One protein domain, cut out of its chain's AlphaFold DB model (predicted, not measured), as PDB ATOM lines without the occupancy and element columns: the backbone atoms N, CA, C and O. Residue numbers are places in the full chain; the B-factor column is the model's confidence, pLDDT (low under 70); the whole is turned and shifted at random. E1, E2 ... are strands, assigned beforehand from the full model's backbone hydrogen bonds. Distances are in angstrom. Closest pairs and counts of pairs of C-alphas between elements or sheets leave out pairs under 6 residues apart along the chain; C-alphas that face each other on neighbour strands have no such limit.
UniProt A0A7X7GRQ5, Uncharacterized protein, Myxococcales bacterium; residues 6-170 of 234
ATOM      1  N   ARG A   6     -35.097   6.294  84.277       93.06
ATOM      2  CA  ARG A   6     -36.139   6.765  83.356       93.06
ATOM      3  C   ARG A   6     -36.631   5.643  82.463       93.06
ATOM      4  O   ARG A   6     -35.865   4.746  82.105       93.06
ATOM      5  N   VAL A   7     -37.892   5.754  82.070       95.88
ATOM      6  CA  VAL A   7     -38.515   4.914  81.048       95.88
ATOM      7  C   VAL A   7     -38.391   5.618  79.704       95.88
ATOM      8  O   VAL A   7     -38.743   6.794  79.580       95.88
ATOM      9  N   LEU A   8     -37.889   4.900  78.702       96.31
ATOM     10  CA  LEU A   8     -37.850   5.375  77.322       96.31
ATOM     11  C   LEU A   8     -38.847   4.580  76.479       96.31
ATOM     12  O   LEU A   8     -38.944   3.357  76.602       96.31
ATOM     13  N   LEU A   9     -39.564   5.284  75.605       95.75
ATOM     14  CA  LEU A   9     -40.535   4.706  74.681       95.75
ATOM     15  C   LEU A   9     -40.047   4.919  73.250       95.75
ATOM     16  O   LEU A   9     -40.203   5.995  72.671       95.75
ATOM     17  N   ARG A  10     -39.436   3.891  72.658       94.69
ATOM     18  CA  ARG A  10     -38.955   3.967  71.274       94.69
ATOM     19  C   ARG A  10     -40.062   3.554  70.309       94.69
ATOM     20  O   ARG A  10     -40.510   2.412  70.387       94.69
ATOM     21  N   PRO A  11     -40.495   4.421  69.380       91.38
ATOM     22  CA  PRO A  11     -41.595   4.097  68.482       91.38
ATOM     23  C   PRO A  11     -41.226   2.941  67.552       91.38
ATOM     24  O   PRO A  11     -40.232   3.003  66.826       91.38
ATOM     25  N   GLN A  12     -42.084   1.928  67.501       87.56
ATOM     26  CA  GLN A  12     -42.047   0.904  66.464       87.56
ATOM     27  C   GLN A  12     -42.833   1.410  65.260       87.56
ATOM     28  O   GLN A  12     -44.063   1.488  65.277       87.56
ATOM     29  N   ARG A  13     -42.108   1.809  64.215       77.50
ATOM     30  CA  ARG A  13     -42.700   2.379  63.005       77.50
ATOM     31  C   ARG A  13     -42.807   1.313  61.924       77.50
ATOM     32  O   ARG A  13     -41.814   0.665  61.602       77.50
ATOM     33  N   LYS A  14     -43.980   1.192  61.303       65.38
ATOM     34  CA  LYS A  14     -44.093   0.543  59.992       65.38
ATOM     35  C   LYS A  14     -43.807   1.599  58.932       65.38
ATOM     36  O   LYS A  14     -44.413   2.673  58.939       65.38
ATOM     37  N   SER A  15     -42.874   1.309  58.029       53.22
ATOM     38  CA  SER A  15     -42.698   2.118  56.825       53.22
ATOM     39  C   SER A  15     -43.919   1.916  55.927       53.22
ATOM     40  O   SER A  15     -44.015   0.907  55.235       53.22
ATOM     41  N   SER A  16     -44.870   2.845  55.964       49.69
ATOM     42  CA  SER A  16     -46.053   2.846  55.095       49.69
ATOM     43  C   SER A  16     -45.877   3.840  53.946       49.69
ATOM     44  O   SER A  16     -46.538   4.872  53.890       49.69
ATOM     45  N   GLY A  17     -44.965   3.522  53.019       49.03
ATOM     46  CA  GLY A  17     -44.820   4.216  51.733       49.03
ATOM     47  C   GLY A  17     -44.798   5.760  51.807       49.03
ATOM     48  O   GLY A  17     -44.428   6.342  52.826       49.03
ATOM     49  N   PRO A  18     -45.196   6.468  50.734       38.50
ATOM     50  CA  PRO A  18     -45.107   7.931  50.661       38.50
ATOM     51  C   PRO A  18     -46.154   8.692  51.507       38.50
ATOM     52  O   PRO A  18     -46.215   9.914  51.421       38.50
ATOM     53  N   ARG A  19     -46.997   8.014  52.307       46.12
ATOM     54  CA  ARG A  19     -48.144   8.623  53.022       46.12
ATOM     55  C   ARG A  19     -47.996   8.706  54.550       46.12
ATOM     56  O   ARG A  19     -48.959   9.047  55.233       46.12
ATOM     57  N   GLY A  20     -46.790   8.490  55.076       51.06
ATOM     58  CA  GLY A  20     -46.452   8.675  56.496       51.06
ATOM     59  C   GLY A  20     -46.189   7.358  57.223       51.06
ATOM     60  O   GLY A  20     -46.505   6.301  56.699       51.06
ATOM     61  N   SER A  21     -45.576   7.403  58.412       55.75
ATOM     62  CA  SER A  21     -45.273   6.214  59.227       55.75
ATOM     63  C   SER A  21     -46.394   5.924  60.226       55.75
ATOM     64  O   SER A  21     -46.683   6.781  61.063       55.75
ATOM     65  N   ALA A  22     -46.969   4.722  60.203       68.19
ATOM     66  CA  ALA A  22     -47.831   4.256  61.289       68.19
ATOM     67  C   ALA A  22     -46.979   3.853  62.506       68.19
ATOM     68  O   ALA A  22     -45.980   3.139  62.362       68.19
ATOM     69  N   VAL A  23     -47.369   4.306  63.700       79.06
ATOM     70  CA  VAL A  23     -46.808   3.826  64.970       79.06
ATOM     71  C   VAL A  23     -47.598   2.584  65.369       79.06
ATOM     72  O   VAL A  23     -48.785   2.682  65.669       79.06
ATOM     73  N   LEU A  24     -46.954   1.418  65.309       82.56
ATOM     74  CA  LEU A  24     -47.564   0.131  65.665       82.56
ATOM     75  C   LEU A  24     -47.436  -0.187  67.153       82.56
ATOM     76  O   LEU A  24     -48.106  -1.085  67.652       82.56
ATOM     77  N   GLY A  25     -46.530   0.495  67.845       89.06
ATOM     78  CA  GLY A  25     -46.126   0.103  69.178       89.06
ATOM     79  C   GLY A  25     -44.932   0.880  69.698       89.06
ATOM     80  O   GLY A  25     -44.481   1.853  69.081       89.06
ATOM     81  N   ALA A  26     -44.390   0.404  70.810       94.50
ATOM     82  CA  ALA A  26     -43.162   0.906  71.395       94.50
ATOM     83  C   ALA A  26     -42.268  -0.225  71.901       94.50
ATOM     84  O   ALA A  26     -42.732  -1.248  72.402       94.50
ATOM     85  N   THR A  27     -40.963  -0.002  71.802       96.25
ATOM     86  CA  THR A  27     -39.984  -0.728  72.605       96.25
ATOM     87  C   THR A  27     -39.780   0.040  73.906       96.25
ATOM     88  O   THR A  27     -39.387   1.209  73.873       96.25
ATOM     89  N   LEU A  28     -40.056  -0.614  75.034       97.31
ATOM     90  CA  LEU A  28     -39.744  -0.110  76.363       97.31
ATOM     91  C   LEU A  28     -38.271  -0.354  76.683       97.31
ATOM     92  O   LEU A  28     -37.764  -1.474  76.552       97.31
ATOM     93  N   GLU A  29     -37.619   0.696  77.165       97.19
ATOM     94  CA  GLU A  29     -36.257   0.662  77.686       97.19
ATOM     95  C   GLU A  29     -36.222   1.319  79.066       97.19
ATOM     96  O   GLU A  29     -37.017   2.211  79.375       97.19
ATOM     97  N   LEU A  30     -35.261   0.897  79.883       95.44
ATOM     98  CA  LEU A  30     -34.909   1.590  81.116       95.44
ATOM     99  C   LEU A  30     -33.496   2.131  80.989       95.44
ATOM    100  O   LEU A  30     -32.599   1.459  80.479       95.44
ATOM    101  N   SER A  31     -33.279   3.336  81.492       91.38
ATOM    102  CA  SER A  31     -31.955   3.942  81.497       91.38
ATOM    103  C   SER A  31     -31.706   4.676  82.800       91.38
ATOM    104  O   SER A  31     -32.601   5.326  83.343       91.38
ATOM    105  N   SER A  32     -30.477   4.571  83.299       87.00
ATOM    106  CA  SER A  32     -30.034   5.344  84.451       87.00
ATOM    107  C   SER A  32     -29.517   6.704  83.998       87.00
ATOM    108  O   SER A  32     -28.561   6.776  83.226       87.00
ATOM    109  N   PHE A  33     -30.116   7.787  84.489       72.12
ATOM    110  CA  PHE A  33     -29.709   9.151  84.158       72.12
ATOM    111  C   PHE A  33     -29.194   9.892  85.398       72.12
ATOM    112  O   PHE A  33     -29.959  10.322  86.258       72.12
ATOM    113  N   GLY A  34     -27.878  10.116  85.438       62.69
ATOM    114  CA  GLY A  34     -27.222  10.989  86.414       62.69
ATOM    115  C   GLY A  34     -27.151  10.441  87.845       62.69
ATOM    116  O   GLY A  34     -27.433   9.277  88.109       62.69
ATOM    117  N   ALA A  35     -26.740  11.307  88.776       59.38
ATOM    118  CA  ALA A  35     -26.540  11.000  90.198       59.38
ATOM    119  C   ALA A  35     -27.827  11.150  91.044       59.38
ATOM    120  O   ALA A  35     -27.763  11.538  92.209       59.38
ATOM    121  N   GLY A  36     -29.000  10.928  90.441       65.81
ATOM    122  CA  GLY A  36     -30.278  10.982  91.153       65.81
ATOM    123  C   GLY A  36     -30.363   9.913  92.247       65.81
ATOM    124  O   GLY A  36     -29.720   8.868  92.151       65.81
ATOM    125  N   ALA A  37     -31.165  10.161  93.283       72.88
ATOM    126  CA  ALA A  37     -31.517   9.119  94.242       72.88
ATOM    127  C   ALA A  37     -32.547   8.181  93.597       72.88
ATOM    128  O   ALA A  37     -33.495   8.660  92.977       72.88
ATOM    129  N   SER A  38     -32.341   6.871  93.738       83.69
ATOM    130  CA  SER A  38     -33.294   5.848  93.313       83.69
ATOM    131  C   SER A  38     -33.847   5.136  94.534       83.69
ATOM    132  O   SER A  38     -33.103   4.859  95.478       83.69
ATOM    133  N   ALA A  39     -35.122   4.768  94.495       85.19
ATOM    134  CA  ALA A  39     -35.666   3.794  95.429       85.19
ATOM    135  C   ALA A  39     -35.131   2.377  95.141       85.19
ATOM    136  O   ALA A  39     -35.189   1.513  96.019       85.19
ATOM    137  N   ALA A  40     -34.582   2.120  93.946       83.94
ATOM    138  CA  ALA A  40     -33.888   0.874  93.645       83.94
ATOM    139  C   ALA A  40     -32.534   0.805  94.363       83.94
ATOM    140  O   ALA A  40     -31.739   1.742  94.338       83.94
ATOM    141  N   GLU A  41     -32.240  -0.354  94.947       82.88
ATOM    142  CA  GLU A  41     -30.961  -0.626  95.602       82.88
ATOM    143  C   GLU A  41     -30.158  -1.647  94.805       82.88
ATOM    144  O   GLU A  41     -30.708  -2.548  94.163       82.88
ATOM    145  N   GLN A  42     -28.833  -1.503  94.836       86.94
ATOM    146  CA  GLN A  42     -27.958  -2.387  94.082       86.94
ATOM    147  C   GLN A  42     -28.071  -3.829  94.588       86.94
ATOM    148  O   GLN A  42     -27.806  -4.110  95.751       86.94
ATOM    149  N   GLY A  43     -28.421  -4.752  93.689       86.94
ATOM    150  CA  GLY A  43     -28.543  -6.180  93.998       86.94
ATOM    151  C   GLY A  43     -29.809  -6.579  94.762       86.94
ATOM    152  O   GLY A  43     -30.039  -7.774  94.928       86.94
ATOM    153  N   THR A  44     -30.648  -5.623  95.164       92.50
ATOM    154  CA  THR A  44     -31.914  -5.892  95.857       92.50
ATOM    155  C   THR A  44     -33.073  -5.831  94.869       92.50
ATOM    156  O   THR A  44     -33.237  -4.841  94.153       92.50
ATOM    157  N   SER A  45     -33.896  -6.879  94.850       95.19
ATOM    158  CA  SER A  45     -35.159  -6.874  94.110       95.19
ATOM    159  C   SER A  45     -36.232  -6.147  94.915       95.19
ATOM    160  O   SER A  45     -36.419  -6.445  96.095       95.19
ATOM    161  N   LYS A  46     -36.942  -5.210  94.284       96.06
ATOM    162  CA  LYS A  46     -38.066  -4.483  94.886       96.06
ATOM    163  C   LYS A  46     -39.302  -4.553  93.988       96.06
ATOM    164  O   LYS A  46     -39.140  -4.512  92.765       96.06
ATOM    165  N   PRO A  47     -40.521  -4.574  94.560       97.19
ATOM    166  CA  PRO A  47     -41.742  -4.419  93.782       97.19
ATOM    167  C   PRO A  47     -41.700  -3.128  92.973       97.19
ATOM    168  O   PRO A  47     -41.302  -2.084  93.492       97.19
ATOM    169  N   ALA A  48     -42.104  -3.194  91.712       97.56
ATOM    170  CA  ALA A  48     -42.159  -2.039  90.835       97.56
ATOM    171  C   ALA A  48     -43.354  -2.136  89.894       97.56
ATOM    172  O   ALA A  48     -43.841  -3.229  89.601       97.56
ATOM    173  N   SER A  49     -43.814  -0.991  89.406       98.25
ATOM    174  CA  SER A  49     -44.862  -0.948  88.397       98.25
ATOM    175  C   SER A  49     -44.591   0.109  87.340       98.25
ATOM    176  O   SER A  49     -44.010   1.164  87.607       98.25
ATOM    177  N   LEU A  50     -45.011  -0.210  86.121       98.44
ATOM    178  CA  LEU A  50     -45.109   0.715  85.006       98.44
ATOM    179  C   LEU A  50     -46.578   1.098  84.866       98.44
ATOM    180  O   LEU A  50     -47.402   0.273  84.473       98.44
ATOM    181  N   VAL A  51     -46.912   2.333  85.225       98.56
ATOM    182  CA  VAL A  51     -48.266   2.871  85.080       98.56
ATOM    183  C   VAL A  51     -48.328   3.604  83.750       98.56
ATOM    184  O   VAL A  51     -47.587   4.558  83.523       98.56
ATOM    185  N   PHE A  52     -49.180   3.138  82.846       98.50
ATOM    186  CA  PHE A  52     -49.392   3.742  81.539       98.50
ATOM    187  C   PHE A  52     -50.442   4.841  81.639       98.50
ATOM    188  O   PHE A  52     -51.531   4.645  82.184       98.50
ATOM    189  N   HIS A  53     -50.106   5.985  81.058       98.38
ATOM    190  CA  HIS A  53     -50.973   7.142  80.948       98.38
ATOM    191  C   HIS A  53     -51.213   7.484  79.483       98.38
ATOM    192  O   HIS A  53     -50.311   7.351  78.653       98.38
ATOM    193  N   ALA A  54     -52.413   7.963  79.178       97.06
ATOM    194  CA  ALA A  54     -52.769   8.476  77.865       97.06
ATOM    195  C   ALA A  54     -53.253   9.921  77.988       97.06
ATOM    196  O   ALA A  54     -53.986  10.261  78.915       97.06
ATOM    197  N   ALA A  55     -52.858  10.757  77.035       95.69
ATOM    198  CA  ALA A  55     -53.457  12.060  76.794       95.69
ATOM    199  C   ALA A  55     -53.943  12.118  75.345       95.69
ATOM    200  O   ALA A  55     -53.212  11.749  74.426       95.69
ATOM    201  N   TYR A  56     -55.171  12.584  75.134       93.94
ATOM    202  CA  TYR A  56     -55.761  12.712  73.805       93.94
ATOM    203  C   TYR A  56     -55.775  14.165  73.353       93.94
ATOM    204  O   TYR A  56     -56.242  15.047  74.072       93.94
ATOM    205  N   LEU A  57     -55.272  14.404  72.145       90.38
ATOM    206  CA  LEU A  57     -55.074  15.741  71.603       90.38
ATOM    207  C   LEU A  57     -55.756  15.873  70.244       90.38
ATOM    208  O   LEU A  57     -55.650  14.997  69.377       90.38
ATOM    209  N   GLU A  58     -56.414  17.006  70.028       85.81
ATOM    210  CA  GLU A  58     -56.897  17.394  68.701       85.81
ATOM    211  C   GLU A  58     -55.766  18.019  67.878       85.81
ATOM    212  O   GLU A  58     -55.685  17.823  66.663       85.81
ATOM    213  N   THR A  59     -54.860  18.738  68.549       78.25
ATOM    214  CA  THR A  59     -53.712  19.415  67.940       78.25
ATOM    215  C   THR A  59     -52.439  19.166  68.747       78.25
ATOM    216  O   THR A  59     -52.441  19.253  69.968       78.25
ATOM    217  N   VAL A  60     -51.327  18.868  68.065       69.12
ATOM    218  CA  VAL A  60     -50.031  18.545  68.709       69.12
ATOM    219  C   VAL A  60     -49.328  19.789  69.273       69.12
ATOM    220  O   VAL A  60     -48.377  19.690  70.038       69.12
ATOM    221  N   ARG A  61     -49.740  20.997  68.866       72.50
ATOM    222  CA  ARG A  61     -49.100  22.256  69.275       72.50
ATOM    223  C   ARG A  61     -50.118  23.178  69.925       72.50
ATOM    224  O   ARG A  61     -51.114  23.511  69.295       72.50
ATOM    225  N   GLY A  62     -49.807  23.645  71.133       73.06
ATOM    226  CA  GLY A  62     -50.614  24.632  71.859       73.06
ATOM    227  C   GLY A  62     -51.703  24.041  72.758       73.06
ATOM    228  O   GLY A  62     -52.409  24.806  73.406       73.06
ATOM    229  N   GLN A  63     -51.817  22.712  72.828       81.44
ATOM    230  CA  GLN A  63     -52.676  22.008  73.773       81.44
ATOM    231  C   GLN A  63     -51.796  21.307  74.813       81.44
ATOM    232  O   GLN A  63     -50.957  20.488  74.447       81.44
ATOM    233  N   GLU A  64     -51.975  21.634  76.095       86.44
ATOM    234  CA  GLU A  64     -51.282  20.930  77.177       86.44
ATOM    235  C   GLU A  64     -51.933  19.547  77.374       86.44
ATOM    236  O   GLU A  64     -53.156  19.473  77.545       86.44
ATOM    237  N   PRO A  65     -51.165  18.446  77.331       89.62
ATOM    238  CA  PRO A  65     -51.716  17.110  77.503       89.62
ATOM    239  C   PRO A  65     -52.175  16.865  78.946       89.62
ATOM    240  O   PRO A  65     -51.406  17.002  79.896       89.62
ATOM    241  N   SER A  66     -53.429  16.428  79.098       93.25
ATOM    242  CA  SER A  66     -53.960  15.905  80.361       93.25
ATOM    243  C   SER A  66     -53.799  14.390  80.383       93.25
ATOM    244  O   SER A  66     -54.517  13.680  79.682       93.25
ATOM    245  N   PHE A  67     -52.824  13.906  81.150       95.06
ATOM    246  CA  PHE A  67     -52.507  12.483  81.239       95.06
ATOM    247  C   PHE A  67     -53.369  11.771  82.276       95.06
ATOM    248  O   PHE A  67     -53.270  12.046  83.472       95.06
ATOM    249  N   GLU A  68     -54.122  10.775  81.827       96.81
ATOM    250  CA  GLU A  68     -54.913   9.900  82.688       96.81
ATOM    251  C   GLU A  68     -54.309   8.498  82.712       96.81
ATOM    252  O   GLU A  68     -53.968   7.938  81.667       96.81
ATOM    253  N   ALA A  69     -54.144   7.942  83.914       97.69
ATOM    254  CA  ALA A  69     -53.693   6.566  84.083       97.69
ATOM    255  C   ALA A  69     -54.778   5.608  83.580       97.69
ATOM    256  O   ALA A  69     -55.942   5.759  83.952       97.69
ATOM    257  N   PHE A  70     -54.400   4.615  82.776       97.69
ATOM    258  CA  PHE A  70     -55.360   3.654  82.221       97.69
ATOM    259  C   PHE A  70     -54.941   2.189  82.353       97.69
ATOM    260  O   PHE A  70     -55.781   1.298  82.220       97.69
ATOM    261  N   ALA A  71     -53.656   1.918  82.587       98.19
ATOM    262  CA  ALA A  71     -53.170   0.558  82.750       98.19
ATOM    263  C   ALA A  71     -51.941   0.481  83.656       98.19
ATOM    264  O   ALA A  71     -51.170   1.435  83.744       98.19
ATOM    265  N   THR A  72     -51.733  -0.662  84.301       98.50
ATOM    266  CA  THR A  72     -50.572  -0.936  85.152       98.50
ATOM    267  C   THR A  72     -49.964  -2.281  84.790       98.50
ATOM    268  O   THR A  72     -50.665  -3.280  84.683       98.50
ATOM    269  N   LEU A  73     -48.643  -2.309  84.626       98.31
ATOM    270  CA  LEU A  73     -47.860  -3.535  84.533       98.31
ATOM    271  C   LEU A  73     -46.995  -3.662  85.786       98.31
ATOM    272  O   LEU A  73     -46.051  -2.892  85.981       98.31
ATOM    273  N   SER A  74     -47.344  -4.620  86.635       97.88
ATOM    274  CA  SER A  74     -46.623  -4.920  87.872       97.88
ATOM    275  C   SER A  74     -45.471  -5.886  87.610       97.88
ATOM    276  O   SER A  74     -45.522  -6.692  86.689       97.88
ATOM    277  N   GLY A  75     -44.420  -5.792  88.419       96.81
ATOM    278  CA  GLY A  75     -43.278  -6.692  88.359       96.81
ATOM    279  C   GLY A  75     -42.270  -6.393  89.461       96.81
ATOM    280  O   GLY A  75     -42.598  -5.850  90.521       96.81
ATOM    281  N   GLN A  76     -41.017  -6.757  89.218       97.19
ATOM    282  CA  GLN A  76     -39.907  -6.505  90.133       97.19
ATOM    283  C   GLN A  76     -38.813  -5.716  89.427       97.19
ATOM    284  O   GLN A  76     -38.539  -5.950  88.255       97.19
ATOM    285  N   ILE A  77     -38.132  -4.820  90.136       96.19
ATOM    286  CA  ILE A  77     -36.960  -4.115  89.618       96.19
ATOM    287  C   ILE A  77     -35.738  -4.394  90.487       96.19
ATOM    288  O   ILE A  77     -35.817  -4.485  91.709       96.19
ATOM    289  N   THR A  78     -34.581  -4.527  89.853       93.56
ATOM    290  CA  THR A  78     -33.284  -4.637  90.523       93.56
ATOM    291  C   THR A  78     -32.300  -3.690  89.859       93.56
ATOM    292  O   THR A  78     -32.187  -3.673  88.632       93.56
ATOM    293  N   LEU A  79     -31.532  -2.940  90.649       91.31
ATOM    294  CA  LEU A  79     -30.422  -2.156  90.116       91.31
ATOM    295  C   LEU A  79     -29.169  -3.036  90.030       91.31
ATOM    296  O   LEU A  79     -28.649  -3.517  91.038       91.31
ATOM    297  N   ARG A  80     -28.671  -3.277  88.815       89.19
ATOM    298  CA  ARG A  80     -27.426  -4.021  88.567       89.19
ATOM    299  C   ARG A  80     -26.296  -3.055  88.236       89.19
ATOM    300  O   ARG A  80     -26.528  -1.902  87.892       89.19
ATOM    301  N   ARG A  81     -25.050  -3.544  88.266       85.44
ATOM    302  CA  ARG A  81     -23.886  -2.769  87.784       85.44
ATOM    303  C   ARG A  81     -24.045  -2.312  86.330       85.44
ATOM    304  O   ARG A  81     -23.557  -1.248  85.980       85.44
ATOM    305  N   SER A  82     -24.722  -3.110  85.506       87.31
ATOM    306  CA  SER A  82     -25.007  -2.810  84.099       87.31
ATOM    307  C   SER A  82     -26.217  -1.891  83.889       87.31
ATOM    308  O   SER A  82     -26.514  -1.565  82.745       87.31
ATOM    309  N   GLY A  83     -26.934  -1.513  84.954       91.00
ATOM    310  CA  GLY A  83     -28.158  -0.715  84.889       91.00
ATOM    311  C   GLY A  83     -29.377  -1.400  85.524       91.00
ATOM    312  O   GLY A  83     -29.261  -2.488  86.100       91.00
ATOM    313  N   PRO A  84     -30.552  -0.756  85.462       94.50
ATOM    314  CA  PRO A  84     -31.792  -1.279  86.015       94.50
ATOM    315  C   PRO A  84     -32.295  -2.468  85.194       94.50
ATOM    316  O   PRO A  84     -32.191  -2.481  83.966       94.50
ATOM    317  N   ARG A  85     -32.864  -3.458  85.882       95.75
ATOM    318  CA  ARG A  85     -33.533  -4.597  85.257       95.75
ATOM    319  C   ARG A  85     -34.914  -4.797  85.859       95.75
ATOM    320  O   ARG A  85     -35.011  -5.021  87.063       95.75
ATOM    321  N   PHE A  86     -35.939  -4.739  85.021       97.31
ATOM    322  CA  PHE A  86     -37.318  -5.060  85.358       97.31
ATOM    323  C   PHE A  86     -37.617  -6.509  84.971       97.31
ATOM    324  O   PHE A  86     -37.233  -6.963  83.892       97.31
ATOM    325  N   VAL A  87     -38.265  -7.251  85.854       96.94
ATOM    326  CA  VAL A  87     -38.529  -8.682  85.721       96.94
ATOM    327  C   VAL A  87     -40.025  -8.908  85.861       96.94
ATOM    328  O   VAL A  87     -40.629  -8.444  86.829       96.94
ATOM    329  N   LEU A  88     -40.583  -9.622  84.889       96.25
ATOM    330  CA  LEU A  88     -41.965 -10.085  84.877       96.25
ATOM    331  C   LEU A  88     -42.018 -11.582  85.189       96.25
ATOM    332  O   LEU A  88     -41.174 -12.360  84.734       96.25
ATOM    333  N   GLY A  89     -43.033 -11.984  85.939       91.00
ATOM    334  CA  GLY A  89     -43.453 -13.364  86.106       91.00
ATOM    335  C   GLY A  89     -44.125 -13.937  84.848       91.00
ATOM    336  O   GLY A  89     -44.498 -13.205  83.923       91.00
ATOM    337  N   PRO A  90     -44.279 -15.272  84.785       88.06
ATOM    338  CA  PRO A  90     -44.936 -15.947  83.662       88.06
ATOM    339  C   PRO A  90     -46.415 -15.575  83.521       88.06
ATOM    340  O   PRO A  90     -46.903 -15.534  82.394       88.06
ATOM    341  N   ASP A  91     -47.071 -15.250  84.637       90.75
ATOM    342  CA  ASP A  91     -48.509 -14.973  84.718       90.75
ATOM    343  C   ASP A  91     -48.824 -13.482  84.925       90.75
ATOM    344  O   ASP A  91     -49.980 -13.117  85.124       90.75
ATOM    345  N   ASP A  92     -47.807 -12.611  84.893       93.62
ATOM    346  CA  ASP A  92     -48.023 -11.168  85.012       93.62
ATOM    347  C   ASP A  92     -48.835 -10.659  83.817       93.62
ATOM    348  O   ASP A  92     -48.609 -11.052  82.670       93.62
ATOM    349  N   VAL A  93     -49.758  -9.739  84.080       95.69
ATOM    350  CA  VAL A  93     -50.651  -9.159  83.074       95.69
ATOM    351  C   VAL A  93     -50.631  -7.637  83.147       95.69
ATOM    352  O   VAL A  93     -50.187  -7.043  84.130       95.69
ATOM    353  N   ILE A  94     -51.118  -6.997  82.086       97.38
ATOM    354  CA  ILE A  94     -51.435  -5.572  82.118       97.38
ATOM    355  C   ILE A  94     -52.840  -5.432  82.708       97.38
ATOM    356  O   ILE A  94     -53.815  -5.893  82.115       97.38
ATOM    357  N   GLU A  95     -52.939  -4.786  83.861       97.19
ATOM    358  CA  GLU A  95     -54.206  -4.490  84.523       97.19
ATOM    359  C   GLU A  95     -54.763  -3.168  83.999       97.19
ATOM    360  O   GLU A  95     -54.091  -2.140  84.071       97.19
ATOM    361  N   TYR A  96     -55.990  -3.176  83.479       96.56
ATOM    362  CA  TYR A  96     -56.643  -1.986  82.935       96.56
ATOM    363  C   TYR A  96     -57.615  -1.380  83.948       96.56
ATOM    364  O   TYR A  96     -58.346  -2.096  84.628       96.56
ATOM    365  N   SER A  97     -57.664  -0.049  84.023       93.50
ATOM    366  CA  SER A  97     -58.604   0.668  84.899       93.50
ATOM    367  C   SER A  97     -60.050   0.622  84.399       93.50
ATOM    368  O   SER A  97     -60.980   0.888  85.158       93.50
ATOM    369  N   SER A  98     -60.244   0.318  83.116       87.12
ATOM    370  CA  SER A  98     -61.549   0.184  82.470       87.12
ATOM    371  C   SER A  98     -61.823  -1.278  82.114       87.12
ATOM    372  O   SER A  98     -60.876  -2.000  81.779       87.12
ATOM    373  N   PRO A  99     -63.100  -1.709  82.149       85.19
ATOM    374  CA  PRO A  99     -63.474  -3.069  81.784       85.19
ATOM    375  C   PRO A  99     -63.085  -3.387  80.339       85.19
ATOM    376  O   PRO A  99     -62.875  -2.494  79.512       85.19
ATOM    377  N   ASP A 100     -62.997  -4.680  80.040       83.81
ATOM    378  CA  ASP A 100     -62.802  -5.143  78.672       83.81
ATOM    379  C   ASP A 100     -63.968  -4.690  77.776       83.81
ATOM    380  O   ASP A 100     -65.115  -4.657  78.231       83.81
ATOM    381  N   PRO A 101     -63.692  -4.322  76.511       81.25
ATOM    382  CA  PRO A 101     -64.741  -3.958  75.568       81.25
ATOM    383  C   PRO A 101     -65.664  -5.151  75.300       81.25
ATOM    384  O   PRO A 101     -65.222  -6.304  75.257       81.25
ATOM    385  N   SER A 102     -66.945  -4.866  75.085       81.06
ATOM    386  CA  SER A 102     -67.924  -5.862  74.654       81.06
ATOM    387  C   SER A 102     -67.563  -6.390  73.257       81.06
ATOM    388  O   SER A 102     -67.041  -5.630  72.441       81.06
ATOM    389  N   PRO A 103     -67.910  -7.643  72.903       74.56
ATOM    390  CA  PRO A 103     -67.781  -8.143  71.528       74.56
ATOM    391  C   PRO A 103     -68.524  -7.296  70.478       74.56
ATOM    392  O   PRO A 103     -68.199  -7.339  69.293       74.56
ATOM    393  N   SER A 104     -69.534  -6.533  70.910       74.81
ATOM    394  CA  SER A 104     -70.281  -5.589  70.073       74.81
ATOM    395  C   SER A 104     -69.577  -4.247  69.866       74.81
ATOM    396  O   SER A 104     -69.976  -3.489  68.983       74.81
ATOM    397  N   ASP A 105     -68.584  -3.917  70.694       73.69
ATOM    398  CA  ASP A 105     -67.880  -2.643  70.607       73.69
ATOM    399  C   ASP A 105     -66.881  -2.665  69.444       73.69
ATOM    400  O   ASP A 105     -66.331  -3.716  69.098       73.69
ATOM    401  N   PRO A 106     -66.582  -1.500  68.841       70.25
ATOM    402  CA  PRO A 106     -65.477  -1.404  67.909       70.25
ATOM    403  C   PRO A 106     -64.182  -1.912  68.561       70.25
ATOM    404  O   PRO A 106     -63.886  -1.546  69.704       70.25
ATOM    405  N   PRO A 107     -63.375  -2.711  67.844       74.50
ATOM    406  CA  PRO A 107     -62.142  -3.253  68.391       74.50
ATOM    407  C   PRO A 107     -61.228  -2.110  68.855       74.50
ATOM    408  O   PRO A 107     -60.995  -1.157  68.098       74.50
ATOM    409  N   PRO A 108     -60.693  -2.176  70.087       83.50
ATOM    410  CA  PRO A 108     -59.921  -1.079  70.634       83.50
ATOM    411  C   PRO A 108     -58.601  -0.938  69.878       83.50
ATOM    412  O   PRO A 108     -58.041  -1.907  69.357       83.50
ATOM    413  N   ARG A 109     -58.057   0.279  69.855       84.88
ATOM    414  CA  ARG A 109     -56.700   0.493  69.354       84.88
ATOM    415  C   ARG A 109     -55.713  -0.212  70.283       84.88
ATOM    416  O   ARG A 109     -55.779  -0.042  71.498       84.88
ATOM    417  N   GLN A 110     -54.784  -0.962  69.706       89.56
ATOM    418  CA  GLN A 110     -53.727  -1.650  70.442       89.56
ATOM    419  C   GLN A 110     -52.350  -1.175  69.978       89.56
ATOM    420  O   GLN A 110     -52.172  -0.802  68.817       89.56
ATOM    421  N   LEU A 111     -51.390  -1.183  70.899       90.94
ATOM    422  CA  LEU A 111     -49.978  -0.931  70.645       90.94
ATOM    423  C   LEU A 111     -49.169  -2.172  70.999       90.94
ATOM    424  O   LEU A 111     -49.253  -2.677  72.117       90.94
ATOM    425  N   ASN A 112     -48.329  -2.621  70.073       92.00
ATOM    426  CA  ASN A 112     -47.376  -3.684  70.351       92.00
ATOM    427  C   ASN A 112     -46.325  -3.186  71.347       92.00
ATOM    428  O   ASN A 112     -45.704  -2.141  71.142       92.00
ATOM    429  N   LEU A 113     -46.096  -3.946  72.410       94.94
ATOM    430  CA  LEU A 113     -45.013  -3.704  73.348       94.94
ATOM    431  C   LEU A 113     -43.881  -4.690  73.082       94.94
ATOM    432  O   LEU A 113     -44.037  -5.911  73.184       94.94
ATOM    433  N   ALA A 114     -42.711  -4.148  72.767       94.56
ATOM    434  CA  ALA A 114     -41.463  -4.875  72.910       94.56
ATOM    435  C   ALA A 114     -40.721  -4.400  74.152       94.56
ATOM    436  O   ALA A 114     -40.873  -3.271  74.609       94.56
ATOM    437  N   PHE A 115     -39.865  -5.274  74.657       96.31
ATOM    438  CA  PHE A 115     -39.095  -5.038  75.862       96.31
ATOM    439  C   PHE A 115     -37.622  -5.232  75.533       96.31
ATOM    440  O   PHE A 115     -37.233  -6.277  75.003       96.31
ATOM    441  N   ALA A 116     -36.796  -4.228  75.811       96.44
ATOM    442  CA  ALA A 116     -35.367  -4.322  75.563       96.44
ATOM    443  C   ALA A 116     -34.720  -5.330  76.527       96.44
ATOM    444  O   ALA A 116     -34.612  -5.084  77.727       96.44
ATOM    445  N   GLY A 117     -34.265  -6.470  75.998       92.81
ATOM    446  CA  GLY A 117     -33.859  -7.635  76.803       92.81
ATOM    447  C   GLY A 117     -32.709  -7.402  77.794       92.81
ATOM    448  O   GLY A 117     -32.569  -8.137  78.769       92.81
ATOM    449  N   ALA A 118     -31.896  -6.362  77.585       93.00
ATOM    450  CA  ALA A 118     -30.868  -5.967  78.548       93.00
ATOM    451  C   ALA A 118     -31.467  -5.404  79.852       93.00
ATOM    452  O   ALA A 118     -30.895  -5.595  80.924       93.00
ATOM    453  N   GLN A 119     -32.615  -4.727  79.757       96.06
ATOM    454  CA  GLN A 119     -33.280  -4.048  80.873       96.06
ATOM    455  C   GLN A 119     -34.570  -4.740  81.304       96.06
ATOM    456  O   GLN A 119     -35.074  -4.460  82.385       96.06
ATOM    457  N   PHE A 120     -35.092  -5.655  80.493       97.00
ATOM    458  CA  PHE A 120     -36.317  -6.382  80.775       97.00
ATOM    459  C   PHE A 120     -36.103  -7.883  80.671       97.00
ATOM    460  O   PHE A 120     -35.544  -8.394  79.701       97.00
ATOM    461  N   GLU A 121     -36.587  -8.600  81.672       96.31
ATOM    462  CA  GLU A 121     -36.730 -10.045  81.649       96.31
ATOM    463  C   GLU A 121     -38.216 -10.374  81.550       96.31
ATOM    464  O   GLU A 121     -38.955 -10.243  82.521       96.31
ATOM    465  N   VAL A 122     -38.641 -10.747  80.344       93.50
ATOM    466  CA  VAL A 122     -40.027 -11.112  80.046       93.50
ATOM    467  C   VAL A 122     -40.039 -12.555  79.566       93.50
ATOM    468  O   VAL A 122     -39.386 -12.843  78.554       93.50
ATOM    469  N   PRO A 123     -40.763 -13.464  80.239       89.94
ATOM    470  CA  PRO A 123     -40.918 -14.831  79.768       89.94
ATOM    471  C   PRO A 123     -41.411 -14.851  78.311       89.94
ATOM    472  O   PRO A 123     -42.365 -14.142  77.979       89.94
ATOM    473  N   PRO A 124     -40.795 -15.637  77.407       86.00
ATOM    474  CA  PRO A 124     -41.225 -15.706  76.008       86.00
ATOM    475  C   PRO A 124     -42.694 -16.117  75.847       86.00
ATOM    476  O   PRO A 124     -43.350 -15.689  74.904       86.00
ATOM    477  N   THR A 125     -43.203 -16.912  76.790       85.75
ATOM    478  CA  THR A 125     -44.586 -17.400  76.851       85.75
ATOM    479  C   THR A 125     -45.590 -16.347  77.307       85.75
ATOM    480  O   THR A 125     -46.780 -16.506  77.050       85.75
ATOM    481  N   ASN A 126     -45.147 -15.266  77.956       87.81
ATOM    482  CA  ASN A 126     -46.045 -14.217  78.416       87.81
ATOM    483  C   ASN A 126     -46.365 -13.262  77.251       87.81
ATOM    484  O   ASN A 126     -45.668 -12.276  76.992       87.81
ATOM    485  N   LEU A 127     -47.403 -13.618  76.493       86.31
ATOM    486  CA  LEU A 127     -47.913 -12.822  75.374       86.31
ATOM    487  C   LEU A 127     -48.869 -11.711  75.834       86.31
ATOM    488  O   LEU A 127     -49.017 -10.715  75.127       86.31
ATOM    489  N   ALA A 128     -49.472 -11.845  77.021       87.88
ATOM    490  CA  ALA A 128     -50.473 -10.915  77.547       87.88
ATOM    491  C   ALA A 128     -49.916  -9.498  77.761       87.88
ATOM    492  O   ALA A 128     -50.619  -8.511  77.564       87.88
ATOM    493  N   VAL A 129     -48.629  -9.384  78.091       93.00
ATOM    494  CA  VAL A 129     -47.948  -8.097  78.313       93.00
ATOM    495  C   VAL A 129     -47.424  -7.439  77.032       93.00
ATOM    496  O   VAL A 129     -46.809  -6.376  77.088       93.00
ATOM    497  N   ARG A 130     -47.615  -8.065  75.863       92.69
ATOM    498  CA  ARG A 130     -47.066  -7.589  74.577       92.69
ATOM    499  C   ARG A 130     -48.049  -6.763  73.756       92.69
ATOM    500  O   ARG A 130     -47.660  -6.249  72.711       92.69
ATOM    501  N   SER A 131     -49.289  -6.622  74.214       92.62
ATOM    502  CA  SER A 131     -50.292  -5.767  73.581       92.62
ATOM    503  C   SER A 131     -50.901  -4.824  74.611       92.62
ATOM    504  O   SER A 131     -51.531  -5.257  75.575       92.62
ATOM    505  N   LEU A 132     -50.700  -3.523  74.405       95.25
ATOM    506  CA  LEU A 132     -51.273  -2.465  75.222       95.25
ATOM    507  C   LEU A 132     -52.539  -1.936  74.554       95.25
ATOM    508  O   LEU A 132     -52.479  -1.264  73.521       95.25
ATOM    509  N   ARG A 133     -53.690  -2.213  75.160       93.69
ATOM    510  CA  ARG A 133     -54.980  -1.661  74.750       93.69
ATOM    511  C   ARG A 133     -55.072  -0.198  75.166       93.69
ATOM    512  O   ARG A 133     -54.951   0.118  76.342       93.69
ATOM    513  N   LEU A 134     -55.329   0.691  74.214       92.81
ATOM    514  CA  LEU A 134     -55.558   2.101  74.513       92.81
ATOM    515  C   LEU A 134     -57.015   2.345  74.926       92.81
ATOM    516  O   LEU A 134     -57.914   1.679  74.398       92.81
ATOM    517  N   PRO A 135     -57.269   3.311  75.828       92.44
ATOM    518  CA  PRO A 135     -58.629   3.729  76.148       92.44
ATOM    519  C   PRO A 135     -59.332   4.293  74.901       92.44
ATOM    520  O   PRO A 135     -58.658   4.723  73.963       92.44
ATOM    521  N   PRO A 136     -60.671   4.327  74.844       88.00
ATOM    522  CA  PRO A 136     -61.378   4.952  73.730       88.00
ATOM    523  C   PRO A 136     -60.953   6.414  73.556       88.00
ATOM    524  O   PRO A 136     -60.928   7.183  74.517       88.00
ATOM    525  N   ALA A 137     -60.611   6.804  72.329       87.75
ATOM    526  CA  ALA A 137     -60.279   8.192  72.040       87.75
ATOM    527  C   ALA A 137     -61.561   9.047  72.059       87.75
ATOM    528  O   ALA A 137     -62.557   8.645  71.445       87.75
ATOM    529  N   PRO A 138     -61.561  10.225  72.709       86.62
ATOM    530  CA  PRO A 138     -62.696  11.131  72.656       86.62
ATOM    531  C   PRO A 138     -62.921  11.628  71.222       86.62
ATOM    532  O   PRO A 138     -61.997  11.690  70.404       86.62
ATOM    533  N   GLY A 139     -64.168  11.987  70.907       81.62
ATOM    534  CA  GLY A 139     -64.526  12.513  69.591       81.62
ATOM    535  C   GLY A 139     -63.670  13.727  69.222       81.62
ATOM    536  O   GLY A 139     -63.500  14.629  70.031       81.62
ATOM    537  N   GLY A 140     -63.118  13.735  68.006       80.50
ATOM    538  CA  GLY A 140     -62.249  14.816  67.520       80.50
ATOM    539  C   GLY A 140     -60.753  14.611  67.775       80.50
ATOM    540  O   GLY A 140     -59.946  15.227  67.077       80.50
ATOM    541  N   ALA A 141     -60.362  13.700  68.677       86.75
ATOM    542  CA  ALA A 141     -58.954  13.410  68.942       86.75
ATOM    543  C   ALA A 141     -58.231  12.900  67.685       86.75
ATOM    544  O   ALA A 141     -58.691  11.995  66.985       86.75
ATOM    545  N   ARG A 142     -57.060  13.479  67.411       83.88
ATOM    546  CA  ARG A 142     -56.205  13.139  66.261       83.88
ATOM    547  C   ARG A 142     -54.895  12.495  66.674       83.88
ATOM    548  O   ARG A 142     -54.245  11.858  65.845       83.88
ATOM    549  N   HIS A 143     -54.517  12.644  67.936       88.69
ATOM    550  CA  HIS A 143     -53.283  12.126  68.500       88.69
ATOM    551  C   HIS A 143     -53.552  11.572  69.897       88.69
ATOM    552  O   HIS A 143     -54.398  12.091  70.625       88.69
ATOM    553  N   ALA A 144     -52.822  10.524  70.251       92.69
ATOM    554  CA  ALA A 144     -52.652  10.093  71.625       92.69
ATOM    555  C   ALA A 144     -51.176  10.242  71.982       92.69
ATOM    556  O   ALA A 144     -50.319   9.785  71.228       92.69
ATOM    557  N   GLU A 145     -50.882  10.855  73.117       95.19
ATOM    558  CA  GLU A 145     -49.574  10.753  73.750       95.19
ATOM    559  C   GLU A 145     -49.649   9.664  74.810       95.19
ATOM    560  O   GLU A 145     -50.502   9.713  75.698       95.19
ATOM    561  N   ILE A 146     -48.761   8.680  74.715       96.81
ATOM    562  CA  ILE A 146     -48.616   7.638  75.729       96.81
ATOM    563  C   ILE A 146     -47.388   7.953  76.564       96.81
ATOM    564  O   ILE A 146     -46.287   8.112  76.037       96.81
ATOM    565  N   GLY A 147     -47.578   8.026  77.872       97.25
ATOM    566  CA  GLY A 147     -46.504   8.187  78.835       97.25
ATOM    567  C   GLY A 147     -46.508   7.050  79.842       97.25
ATOM    568  O   GLY A 147     -47.516   6.372  80.030       97.25
ATOM    569  N   VAL A 148     -45.366   6.830  80.484       98.06
ATOM    570  CA  VAL A 148     -45.228   5.806  81.521       98.06
ATOM    571  C   VAL A 148     -44.657   6.445  82.773       98.06
ATOM    572  O   VAL A 148     -43.658   7.159  82.712       98.06
ATOM    573  N   GLU A 149     -45.289   6.183  83.906       97.50
ATOM    574  CA  GLU A 149     -44.748   6.441  85.232       97.50
ATOM    575  C   GLU A 149     -44.112   5.155  85.772       97.50
ATOM    576  O   GLU A 149     -44.692   4.074  85.679       97.50
ATOM    577  N   LEU A 150     -42.910   5.271  86.332       97.62
ATOM    578  CA  LEU A 150     -42.240   4.183  87.037       97.62
ATOM    579  C   LEU A 150     -42.428   4.378  88.538       97.62
ATOM    580  O   LEU A 150     -42.009   5.403  89.088       97.62
ATOM    581  N   LYS A 151     -42.988   3.367  89.199       97.31
ATOM    582  CA  LYS A 151     -43.035   3.275  90.660       97.31
ATOM    583  C   LYS A 151     -42.143   2.156  91.165       97.31
ATOM    584  O   LYS A 151     -42.062   1.096  90.549       97.31
ATOM    585  N   ILE A 152     -41.514   2.374  92.314       95.75
ATOM    586  CA  ILE A 152     -40.685   1.391  93.012       95.75
ATOM    587  C   ILE A 152     -41.089   1.405  94.482       95.75
ATOM    588  O   ILE A 152     -41.094   2.451  95.123       95.75
ATOM    589  N   ALA A 153     -41.446   0.237  95.013       94.62
ATOM    590  CA  ALA A 153     -41.988   0.071  96.360       94.62
ATOM    591  C   ALA A 153     -43.191   0.997  96.655       94.62
ATOM    592  O   ALA A 153     -43.365   1.453  97.780       94.62
ATOM    593  N   GLY A 154     -44.016   1.272  95.638       92.75
ATOM    594  CA  GLY A 154     -45.202   2.134  95.735       92.75
ATOM    595  C   GLY A 154     -44.937   3.628  95.522       92.75
ATOM    596  O   GLY A 154     -45.869   4.356  95.184       92.75
ATOM    597  N   GLU A 155     -43.683   4.067  95.622       93.56
ATOM    598  CA  GLU A 155     -43.288   5.467  95.450       93.56
ATOM    599  C   GLU A 155     -42.936   5.786  93.995       93.56
ATOM    600  O   GLU A 155     -42.416   4.939  93.266       93.56
ATOM    601  N   VAL A 156     -43.202   7.023  93.566       94.19
ATOM    602  CA  VAL A 156     -42.873   7.484  92.209       94.19
ATOM    603  C   VAL A 156     -41.361   7.666  92.078       94.19
ATOM    604  O   VAL A 156     -40.781   8.580  92.659       94.19
ATOM    605  N   GLU A 157     -40.733   6.819  91.264       93.81
ATOM    606  CA  GLU A 157     -39.323   6.941  90.879       93.81
ATOM    607  C   GLU A 157     -39.174   7.946  89.731       93.81
ATOM    608  O   GLU A 157     -38.312   8.824  89.771       93.81
ATOM    609  N   ALA A 158     -40.033   7.840  88.712       93.69
ATOM    610  CA  ALA A 158     -40.042   8.739  87.565       93.69
ATOM    611  C   ALA A 158     -41.464   8.966  87.063       93.69
ATOM    612  O   ALA A 158     -42.117   8.033  86.596       93.69
ATOM    613  N   SER A 159     -41.921  10.216  87.127       94.44
ATOM    614  CA  SER A 159     -43.242  10.609  86.642       94.44
ATOM    615  C   SER A 159     -43.311  10.636  85.115       94.44
ATOM    616  O   SER A 159     -42.293  10.716  84.423       94.44
ATOM    617  N   VAL A 160     -44.536  10.684  84.585       93.94
ATOM    618  CA  VAL A 160     -44.818  10.857  83.149       93.94
ATOM    619  C   VAL A 160     -44.064  12.046  82.535       93.94
ATOM    620  O   VAL A 160     -43.609  11.982  81.399       93.94
ATOM    621  N   ALA A 161     -43.905  13.144  83.281       91.19
ATOM    622  CA  ALA A 161     -43.204  14.339  82.806       91.19
ATOM    623  C   ALA A 161     -41.673  14.186  82.771       91.19
ATOM    624  O   ALA A 161     -41.003  14.935  82.063       91.19
ATOM    625  N   ALA A 162     -41.114  13.249  83.540       90.69
ATOM    626  CA  ALA A 162     -39.676  12.988  83.585       90.69
ATOM    627  C   ALA A 162     -39.213  11.957  82.537       90.69
ATOM    628  O   ALA A 162     -38.015  11.891  82.244       90.69
ATOM    629  N   ASN A 163     -40.146  11.164  82.002       93.75
ATOM    630  CA  ASN A 163     -39.906  10.077  81.055       93.75
ATOM    631  C   ASN A 163     -40.185  10.490  79.602       93.75
ATOM    632  O   ASN A 163     -40.766  11.546  79.341       93.75
ATOM    633  N   ASP A 164     -39.767   9.646  78.651       93.69
ATOM    634  CA  ASP A 164     -40.140   9.833  77.246       93.69
ATOM    635  C   ASP A 164     -41.650   9.627  77.060       93.69
ATOM    636  O   ASP A 164     -42.300   8.857  77.774       93.69
ATOM    637  N   ARG A 165     -42.185  10.286  76.033       93.88
ATOM    638  CA  ARG A 165     -43.567  10.143  75.582       93.88
ATOM    639  C   ARG A 165     -43.588   9.589  74.168       93.88
ATOM    640  O   ARG A 165     -42.733   9.920  73.344       93.88
ATOM    641  N   LEU A 166     -44.565   8.740  73.895       94.06
ATOM    642  CA  LEU A 166     -44.817   8.185  72.577       94.06
ATOM    643  C   LEU A 166     -45.986   8.918  71.925       94.06
ATOM    644  O   LEU A 166     -47.126   8.777  72.362       94.06
ATOM    645  N   ASP A 167     -45.709   9.606  70.823       91.00
ATOM    646  CA  ASP A 167     -46.747  10.171  69.965       91.00
ATOM    647  C   ASP A 167     -47.369   9.087  69.080       91.00
ATOM    648  O   ASP A 167     -46.692   8.450  68.266       91.00
ATOM    649  N   VAL A 168     -48.682   8.914  69.186       88.62
ATOM    650  CA  VAL A 168     -49.469   7.956  68.409       88.62
ATOM    651  C   VAL A 168     -50.492   8.722  67.570       88.62
ATOM    652  O   VAL A 168     -51.512   9.183  68.087       88.62
ATOM    653  N   PRO A 169     -50.270   8.864  66.252       85.12
ATOM    654  CA  PRO A 169     -51.278   9.419  65.362       85.12
ATOM    655  C   PRO A 169     -52.543   8.552  65.369       85.12
ATOM    656  O   PRO A 169     -52.511   7.373  65.006       85.12
ATOM    657  N   LEU A 170     -53.682   9.147  65.718       80.12
ATOM    658  CA  LEU A 170     -54.991   8.498  65.714       80.12
ATOM    659  C   LEU A 170     -55.687   8.626  64.363       80.12
ATOM    660  O   LEU A 170     -56.906   8.780  64.310       80.12
TER     661      LEU A 170
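What this domain is: This is residues 6 to 170 of the 234 residues of an uncharacterized protein of Myxococcales bacterium (UniProt A0A7X7GRQ5). Two strongly twisted sheets, E1 E2 E7 E8 and the branched sheet E3 E4 E5 E6 E9 E10 E11, form a sandwich like a flattened, incompletely closed barrel. Its sides come together at E1 and E11 and, more loosely, at E6 and E8, and the long links after E2 and E6 lie toward opposite ends. The printed part has 165 residues with eleven named strands, E1 to E11 in order, and no named helix; the class is all strand, though under half of the residues, 82, are in named strands. The four-stranded sheet is mixed, in the order E1, E2, E7, E8, while the branched sheet's neighbour pairs are antiparallel. The whole is compact, with a radius of gyration of the C-alphas of 16.3 A and spans of 47 by 37 by 32 A.

Where its parts are: E1, residues 6 to 14, begins at C-alpha 6 (-36.139, 6.765, 83.356) and is 25.5 A long. E2, residues 22 to 32, 29.2 A, bends by 56 degrees at residue 25. E3, residues 45 to 57, is 37.6 A long. E4, residues 68 to 80, 31.4 A, bends by 78 degrees at residue 71. E5 is residues 83 to 87, E6 94 to 96, E7 110 to 115 and E8 131 to 133. E9, residues 143 to 152, is 29.6 A long, with C-alpha 143 at (-53.283, 12.126, 68.500). E10 is residues 155 to 158; E11, residues 165 to 169, ends at C-alpha 169 (-51.278, 9.419, 65.362).

How they stand to each other: E3, E4 and E5 form a meander, each strand the antiparallel neighbour of the one before, with N 50 and O 73 2.9 A apart and N 78 and O 85 2.9 A apart. E6 lies on the same side of E4 as E5, with N 72 and O 95 2.8 A apart. On the other side of E3 is antiparallel E9, with N 53 and O 147 2.8 A apart. E3 lies on one side of E9, and on the other side are antiparallel E10, with N 152 and O 155 2.9 A apart, and antiparallel E11, with N 146 and O 166 2.9 A apart. In the other sheet E1 and E2 are a hairpin, N 8 to O 29 2.9 A; E2 and E7 are parallel, N 28 to O 114 2.8 A; E7 and E8 are a hairpin, N 111 to O 132 2.8 A. Between the sheets, the closest C-alphas of E1 and E11, Leu 9 and Leu 166, are 5.9 A apart, and those of E6 and E8, Ile 94 and Leu 132, 7.6 A. Residues 86 to 87 of E5 pair in parallel with residues 120 to 121.

The domain as a whole: The two C-alphas farthest apart, those of Ala 35 and Ser 104, are 50.9 A apart. The printed part has no cut. The links E2 to E3, E6 to E7 and E7 to E8 are long. The mean pLDDT of the printed part is 88.1; residues 14 to 22, 34 to 36 and 60 are under 70.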